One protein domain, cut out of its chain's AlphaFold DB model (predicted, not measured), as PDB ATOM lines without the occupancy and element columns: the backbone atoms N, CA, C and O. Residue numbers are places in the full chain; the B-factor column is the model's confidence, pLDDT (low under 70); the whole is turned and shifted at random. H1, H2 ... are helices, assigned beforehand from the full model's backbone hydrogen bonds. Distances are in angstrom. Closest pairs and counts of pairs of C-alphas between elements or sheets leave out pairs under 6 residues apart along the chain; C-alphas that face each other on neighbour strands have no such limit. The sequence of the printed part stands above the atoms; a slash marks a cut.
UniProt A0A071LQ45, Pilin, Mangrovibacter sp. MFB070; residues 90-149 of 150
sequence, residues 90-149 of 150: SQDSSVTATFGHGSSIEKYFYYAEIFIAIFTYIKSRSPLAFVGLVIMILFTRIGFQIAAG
ATOM      1  N   SER A  90       7.987  47.445   6.758       57.12
ATOM      2  CA  SER A  90       8.906  46.476   7.366       57.12
ATOM      3  C   SER A  90       9.417  46.941   8.729       57.12
ATOM      4  O   SER A  90       9.676  46.111   9.598       57.12
ATOM      5  N   GLN A  91       9.537  48.255   8.942       59.53
ATOM      6  CA  GLN A  91       9.994  48.807  10.215       59.53
ATOM      7  C   GLN A  91       8.904  48.688  11.294       59.53
ATOM      8  O   GLN A  91       9.216  48.245  12.403       59.53
ATOM      9  N   ASP A  92       7.635  48.931  10.955       60.47
ATOM     10  CA  ASP A  92       6.495  48.811  11.883       60.47
ATOM     11  C   ASP A  92       6.296  47.382  12.419       60.47
ATOM     12  O   ASP A  92       6.041  47.170  13.610       60.47
ATOM     13  N   SER A  93       6.502  46.369  11.572       62.22
ATOM     14  CA  SER A  93       6.438  44.966  12.010       62.22
ATOM     15  C   SER A  93       7.536  44.600  13.020       62.22
ATOM     16  O   SER A  93       7.296  43.824  13.946       62.22
ATOM     17  N   SER A  94       8.726  45.195  12.899       69.81
ATOM     18  CA  SER A  94       9.859  44.906  13.785       69.81
ATOM     19  C   SER A  94       9.712  45.553  15.168       69.81
ATOM     20  O   SER A  94      10.009  44.920  16.186       69.81
ATOM     21  N   VAL A  95       9.182  46.779  15.234       70.69
ATOM     22  CA  VAL A  95       8.933  47.477  16.507       70.69
ATOM     23  C   VAL A  95       7.756  46.859  17.250       70.69
ATOM     24  O   VAL A  95       7.844  46.652  18.458       70.69
ATOM     25  N   THR A  96       6.719  46.433  16.528       73.06
ATOM     26  CA  THR A  96       5.581  45.709  17.106       73.06
ATOM     27  C   THR A  96       5.998  44.327  17.608       73.06
ATOM     28  O   THR A  96       5.591  43.912  18.687       73.06
ATOM     29  N   ALA A  97       6.884  43.620  16.903       76.12
ATOM     30  CA  ALA A  97       7.413  42.346  17.391       76.12
ATOM     31  C   ALA A  97       8.293  42.506  18.648       76.12
ATOM     32  O   ALA A  97       8.320  41.621  19.507       76.12
ATOM     33  N   THR A  98       8.998  43.633  18.783       79.50
ATOM     34  CA  THR A  98       9.952  43.867  19.883       79.50
ATOM     35  C   THR A  98       9.305  44.497  21.117       79.50
ATOM     36  O   THR A  98       9.687  44.166  22.234       79.50
ATOM     37  N   PHE A  99       8.316  45.373  20.932       76.25
ATOM     38  CA  PHE A  99       7.680  46.147  22.003       76.25
ATOM     39  C   PHE A  99       6.155  45.987  22.064       76.25
ATOM     40  O   PHE A  99       5.532  46.491  22.988       76.25
ATOM     41  N   GLY A 100       5.528  45.307  21.104       72.38
ATOM     42  CA  GLY A 100       4.077  45.149  21.045       72.38
ATOM     43  C   GLY A 100       3.530  44.016  21.917       72.38
ATOM     44  O   GLY A 100       4.255  43.304  22.617       72.38
ATOM     45  N   HIS A 101       2.209  43.850  21.856       73.50
ATOM     46  CA  HIS A 101       1.477  42.917  22.706       73.50
ATOM     47  C   HIS A 101       1.875  41.454  22.452       73.50
ATOM     48  O   HIS A 101       1.882  40.973  21.321       73.50
ATOM     49  N   GLY A 102       2.206  40.728  23.515       75.31
ATOM     50  CA  GLY A 102       2.705  39.355  23.480       75.31
ATOM     51  C   GLY A 102       4.224  39.234  23.312       75.31
ATOM     52  O   GLY A 102       4.737  38.108  23.387       75.31
ATOM     53  N   SER A 103       4.949  40.348  23.138       80.56
ATOM     54  CA  SER A 103       6.407  40.345  22.988       80.56
ATOM     55  C   SER A 103       7.125  39.878  24.258       80.56
ATOM     56  O   SER A 103       6.634  39.997  25.384       80.56
ATOM     57  N   SER A 104       8.332  39.340  24.086       82.50
ATOM     58  CA  SER A 104       9.189  38.914  25.193       82.50
ATOM     59  C   SER A 104       9.518  40.070  26.139       82.50
ATOM     60  O   SER A 104       9.602  39.848  27.344       82.50
ATOM     61  N   ILE A 105       9.642  41.304  25.630       82.50
ATOM     62  CA  ILE A 105       9.955  42.467  26.471       82.50
ATOM     63  C   ILE A 105       8.794  42.829  27.408       82.50
ATOM     64  O   ILE A 105       9.036  43.122  28.576       82.50
ATOM     65  N   GLU A 106       7.545  42.703  26.943       83.12
ATOM     66  CA  GLU A 106       6.341  42.892  27.766       83.12
ATOM     67  C   GLU A 106       6.350  41.907  28.947       83.12
ATOM     68  O   GLU A 106       6.102  42.275  30.095       83.12
ATOM     69  N   LYS A 107       6.723  40.650  28.681       82.94
ATOM     70  CA  LYS A 107       6.801  39.597  29.703       82.94
ATOM     71  C   LYS A 107       7.888  39.882  30.736       82.94
ATOM     72  O   LYS A 107       7.653  39.700  31.929       82.94
ATOM     73  N   TYR A 108       9.058  40.352  30.304       87.00
ATOM     74  CA  TYR A 108      10.137  40.715  31.223       87.00
ATOM     75  C   TYR A 108       9.775  41.900  32.123       87.00
ATOM     76  O   TYR A 108      10.140  41.878  33.298       87.00
ATOM     77  N   PHE A 109       8.998  42.869  31.629       83.81
ATOM     78  CA  PHE A 109       8.454  43.944  32.462       83.81
ATOM     79  C   PHE A 109       7.538  43.408  33.571       83.81
ATOM     80  O   PHE A 109       7.688  43.825  34.717       83.81
ATOM     81  N   TYR A 110       6.668  42.426  33.287       81.75
ATOM     82  CA  TYR A 110       5.842  41.804  34.336       81.75
ATOM     83  C   TYR A 110       6.677  41.122  35.418       81.75
ATOM     84  O   TYR A 110       6.368  41.254  36.600       81.75
ATOM     85  N   TYR A 111       7.748  40.420  35.041       85.56
ATOM     86  CA  TYR A 111       8.638  39.801  36.023       85.56
ATOM     87  C   TYR A 111       9.395  40.847  36.847       85.56
ATOM     88  O   TYR A 111       9.424  40.742  38.071       85.56
ATOM     89  N   ALA A 112       9.969  41.867  36.201       83.31
ATOM     90  CA  ALA A 112      10.709  42.936  36.872       83.31
ATOM     91  C   ALA A 112       9.849  43.682  37.903       83.31
ATOM     92  O   ALA A 112      10.304  43.935  39.019       83.31
ATOM     93  N   GLU A 113       8.590  43.954  37.561       80.56
ATOM     94  CA  GLU A 113       7.629  44.633  38.430       80.56
ATOM     95  C   GLU A 113       7.418  43.880  39.751       80.56
ATOM     96  O   GLU A 113       7.511  44.455  40.835       80.56
ATOM     97  N   ILE A 114       7.231  42.560  39.683       85.06
ATOM     98  CA  ILE A 114       7.028  41.704  40.859       85.06
ATOM     99  C   ILE A 114       8.269  41.712  41.766       85.06
ATOM    100  O   ILE A 114       8.146  41.789  42.991       85.06
ATOM    101  N   PHE A 115       9.475  41.678  41.190       87.44
ATOM    102  CA  PHE A 115      10.714  41.736  41.971       87.44
ATOM    103  C   PHE A 115      10.906  43.093  42.661       87.44
ATOM    104  O   PHE A 115      11.283  43.131  43.836       87.44
ATOM    105  N   ILE A 116      10.599  44.202  41.980       83.06
ATOM    106  CA  ILE A 116      10.672  45.554  42.555       83.06
ATOM    107  C   ILE A 116       9.614  45.737  43.654       83.06
ATOM    108  O   ILE A 116       9.918  46.352  44.681       83.06
ATOM    109  N   ALA A 117       8.424  45.148  43.502       82.69
ATOM    110  CA  ALA A 117       7.382  45.096  44.530       82.69
ATOM    111  C   ALA A 117       7.909  44.525  45.840       82.69
ATOM    112  O   ALA A 117       7.823  45.149  46.897       82.69
ATOM    113  N   ILE A 118       8.467  43.317  45.746       86.12
ATOM    114  CA  ILE A 118       8.921  42.536  46.888       86.12
ATOM    115  C   ILE A 118      10.101  43.254  47.536       86.12
ATOM    116  O   ILE A 118      10.128  43.427  48.754       86.12
ATOM    117  N   PHE A 119      11.041  43.749  46.727       86.62
ATOM    118  CA  PHE A 119      12.197  44.495  47.212       86.62
ATOM    119  C   PHE A 119      11.793  45.780  47.954       86.62
ATOM    120  O   PHE A 119      12.243  46.036  49.075       86.62
ATOM    121  N   THR A 120      10.895  46.570  47.366       86.06
ATOM    122  CA  THR A 120      10.407  47.823  47.959       86.06
ATOM    123  C   THR A 120       9.561  47.560  49.199       86.06
ATOM    124  O   THR A 120       9.664  48.301  50.179       86.06
ATOM    125  N   TYR A 121       8.770  46.484  49.210       86.06
ATOM    126  CA  TYR A 121       7.994  46.062  50.372       86.06
ATOM    127  C   TYR A 121       8.894  45.675  51.549       86.06
ATOM    128  O   TYR A 121       8.668  46.145  52.660       86.06
ATOM    129  N   ILE A 122       9.958  44.895  51.320       88.81
ATOM    130  CA  ILE A 122      10.914  44.539  52.382       88.81
ATOM    131  C   ILE A 122      11.568  45.798  52.963       88.81
ATOM    132  O   ILE A 122      11.701  45.916  54.182       88.81
ATOM    133  N   LYS A 123      11.938  46.758  52.105       86.38
ATOM    134  CA  LYS A 123      12.610  47.994  52.523       86.38
ATOM    135  C   LYS A 123      11.691  48.974  53.256       86.38
ATOM    136  O   LYS A 123      12.118  49.589  54.226       86.38
ATOM    137  N   SER A 124      10.457  49.148  52.792       83.56
ATOM    138  CA  SER A 124       9.531  50.157  53.325       83.56
ATOM    139  C   SER A 124       8.559  49.616  54.373       83.56
ATOM    140  O   SER A 124       7.980  50.402  55.118       83.56
ATOM    141  N   ARG A 125       8.336  48.294  54.406       86.19
ATOM    142  CA  ARG A 125       7.262  47.609  55.150       86.19
ATOM    143  C   ARG A 125       5.879  48.257  55.000       86.19
ATOM    144  O   ARG A 125       5.005  48.054  55.838       86.19
ATOM    145  N   SER A 126       5.673  49.027  53.933       82.12
ATOM    146  CA  SER A 126       4.429  49.734  53.672       82.12
ATOM    147  C   SER A 126       3.665  49.028  52.553       82.12
ATOM    148  O   SER A 126       4.197  48.888  51.447       82.12
ATOM    149  N   PRO A 127       2.407  48.610  52.785       75.94
ATOM    150  CA  PRO A 127       1.580  47.990  51.750       75.94
ATOM    151  C   PRO A 127       1.223  48.967  50.615       75.94
ATOM    152  O   PRO A 127       0.753  48.544  49.564       75.94
ATOM    153  N   LEU A 128       1.500  50.267  50.772       80.25
ATOM    154  CA  LEU A 128       1.317  51.269  49.720       80.25
ATOM    155  C   LEU A 128       2.237  51.036  48.503       80.25
ATOM    156  O   LEU A 128       1.930  51.498  47.406       80.25
ATOM    157  N   ALA A 129       3.325  50.272  48.662       76.75
ATOM    158  CA  ALA A 129       4.187  49.859  47.553       76.75
ATOM    159  C   ALA A 129       3.417  49.068  46.475       76.75
ATOM    160  O   ALA A 129       3.715  49.192  45.290       76.75
ATOM    161  N   PHE A 130       2.370  48.329  46.863       79.69
ATOM    162  CA  PHE A 130       1.503  47.614  45.924       79.69
ATOM    163  C   PHE A 130       0.580  48.549  45.127       79.69
ATOM    164  O   PHE A 130       0.142  48.195  44.039       79.69
ATOM    165  N   VAL A 131       0.302  49.761  45.618       80.69
ATOM    166  CA  VAL A 131      -0.506  50.750  44.882       80.69
ATOM    167  C   VAL A 131       0.316  51.383  43.762       80.69
ATOM    168  O   VAL A 131      -0.155  51.482  42.630       80.69
ATOM    169  N   GLY A 132       1.571  51.745  44.055       77.19
ATOM    170  CA  GLY A 132       2.522  52.194  43.034       77.19
ATOM    171  C   GLY A 132       2.733  51.138  41.945       77.19
ATOM    172  O   GLY A 132       2.776  51.479  40.766       77.19
ATOM    173  N   LEU A 133       2.744  49.862  42.342       76.25
ATOM    174  CA  LEU A 133       2.851  48.722  41.434       76.25
ATOM    175  C   LEU A 133       1.689  48.627  40.438       76.25
ATOM    176  O   LEU A 133       1.878  48.495  39.232       76.25
ATOM    177  N   VAL A 134       0.453  48.726  40.934       80.81
ATOM    178  CA  VAL A 134      -0.743  48.666  40.081       80.81
ATOM    179  C   VAL A 134      -0.742  49.815  39.070       80.81
ATOM    180  O   VAL A 134      -1.056  49.607  37.898       80.81
ATOM    181  N   ILE A 135      -0.331  51.010  39.492       79.88
ATOM    182  CA  ILE A 135      -0.244  52.187  38.618       79.88
ATOM    183  C   ILE A 135       0.829  52.008  37.531       79.88
ATOM    184  O   ILE A 135       0.560  52.314  36.369       79.88
ATOM    185  N   MET A 136       2.007  51.467  37.861       76.31
ATOM    186  CA  MET A 136       3.065  51.173  36.879       76.31
ATOM    187  C   MET A 136       2.634  50.123  35.847       76.31
ATOM    188  O   MET A 136       2.877  50.290  34.647       76.31
ATOM    189  N   ILE A 137       1.918  49.081  36.280       79.94
ATOM    190  CA  ILE A 137       1.367  48.052  35.387       79.94
ATOM    191  C   ILE A 137       0.366  48.659  34.405       79.94
ATOM    192  O   ILE A 137       0.446  48.384  33.208       79.94
ATOM    193  N   LEU A 138      -0.563  49.495  34.879       80.88
ATOM    194  CA  LEU A 138      -1.528  50.156  33.997       80.88
ATOM    195  C   LEU A 138      -0.834  51.094  33.010       80.88
ATOM    196  O   LEU A 138      -1.171  51.087  31.830       80.88
ATOM    197  N   PHE A 139       0.155  51.862  33.467       82.25
ATOM    198  CA  PHE A 139       0.901  52.773  32.603       82.25
ATOM    199  C   PHE A 139       1.629  52.023  31.485       82.25
ATOM    200  O   PHE A 139       1.563  52.419  30.325       82.25
ATOM    201  N   THR A 140       2.251  50.892  31.813       74.88
ATOM    202  CA  THR A 140       2.954  50.043  30.847       74.88
ATOM    203  C   THR A 140       1.977  49.388  29.865       74.88
ATOM    204  O   THR A 140       2.223  49.373  28.661       74.88
ATOM    205  N   ARG A 141       0.811  48.927  30.342       74.69
ATOM    206  CA  ARG A 141      -0.268  48.391  29.491       74.69
ATOM    207  C   ARG A 141      -0.786  49.438  28.503       74.69
ATOM    208  O   ARG A 141      -0.889  49.148  27.318       74.69
ATOM    209  N   ILE A 142      -1.090  50.645  28.975       80.56
ATOM    210  CA  ILE A 142      -1.645  51.727  28.151       80.56
ATOM    211  C   ILE A 142      -0.579  52.276  27.193       80.56
ATOM    212  O   ILE A 142      -0.860  52.479  26.017       80.56
ATOM    213  N   GLY A 143       0.659  52.450  27.660       75.25
ATOM    214  CA  GLY A 143       1.779  52.917  26.844       75.25
ATOM    215  C   GLY A 143       2.092  51.978  25.678       75.25
ATOM    216  O   GLY A 143       2.228  52.444  24.549       75.25
ATOM    217  N   PHE A 144       2.121  50.662  25.915       68.88
ATOM    218  CA  PHE A 144       2.308  49.685  24.839       68.88
ATOM    219  C   PHE A 144       1.110  49.606  23.886       68.88
ATOM    220  O   PHE A 144       1.325  49.411  22.695       68.88
ATOM    221  N   GLN A 145      -0.127  49.817  24.353       72.50
ATOM    222  CA  GLN A 145      -1.288  49.878  23.453       72.50
ATOM    223  C   GLN A 145      -1.300  51.123  22.561       72.50
ATOM    224  O   GLN A 145      -1.704  51.038  21.409       72.50
ATOM    225  N   ILE A 146      -0.821  52.264  23.056       71.81
ATOM    226  CA  ILE A 146      -0.739  53.493  22.255       71.81
ATOM    227  C   ILE A 146       0.437  53.421  21.268       71.81
ATOM    228  O   ILE A 146       0.304  53.833  20.119       71.81
ATOM    229  N   ALA A 147       1.584  52.883  21.693       63.19
ATOM    230  CA  ALA A 147       2.786  52.799  20.862       63.19
ATOM    231  C   ALA A 147       2.729  51.694  19.794       63.19
ATOM    232  O   ALA A 147       3.356  51.834  18.749       63.19
ATOM    233  N   ALA A 148       1.986  50.609  20.037       58.22
ATOM    234  CA  ALA A 148       1.783  49.538  19.060       58.22
ATOM    235  C   ALA A 148       0.680  49.848  18.028       58.22
ATOM    236  O   ALA A 148       0.420  49.011  17.170       58.22
ATOM    237  N   GLY A 149       0.059  51.033  18.104       54.03
ATOM    238  CA  GLY A 149      -1.083  51.413  17.278       54.03
ATOM    239  C   GLY A 149      -2.361  50.719  17.746       54.03
ATOM    240  O   GLY A 149      -2.591  49.552  17.436       54.03
TER     241      GLY A 149
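What this domain is: This is residues 90 to 149 of the 150 residues of the protein "Pilin" of Mangrovibacter sp. MFB070 (UniProt A0A071LQ45). A long helical hairpin of H2 and H3 makes most of a narrow rod, and H1 extends it beyond the start of H2, running nearly on in the same direction. The printed part has 60 residues with three named helices, H1, H2 and H3 in that order, and no named strand: all helix. It is loose, with a radius of gyration of the C-alphas of 14.0 A and spans of 48 by 17 by 12 A.

How they stand to each other: H1, residues 90 to 99, and H2, residues 104 to 124, touch only at the corner by their tight link; the closest C-alphas, of Phe 99 and Ile 105, are 6.2 A apart. They run the same way at a shallow tilt of 29 degrees. H2 and H3, residues 129 to 147, form a helical hairpin and touch, H3 with residues 129 to 137 alone; the closest C-alphas, of Tyr 121 and Ala 129, are 6.1 A apart. They run opposite ways at a shallow tilt of 20 degrees. H1 and H3 are close but not clearly touching, with the C-alphas of Phe 99 and Phe 144 closest at 7.0 A. Every O i to N i+4 pair is within hydrogen-bond range in H2 and H3, and 5 of 6 in H1.

Where its parts are: H1 begins at C-alpha 90 (8.906, 46.476, 7.366). H2 measures 30.3 A and H3 26.9 A. H3 ends at C-alpha 147 (2.786, 52.799, 20.862).

The domain as a whole: The C-alphas farthest apart, of Ser 90 and Arg 125, are 47.8 A apart. The printed part has no cut, and both links are tight. The model's pLDDT is under 70 at residues 90 to 94, 144 and 147 to 149.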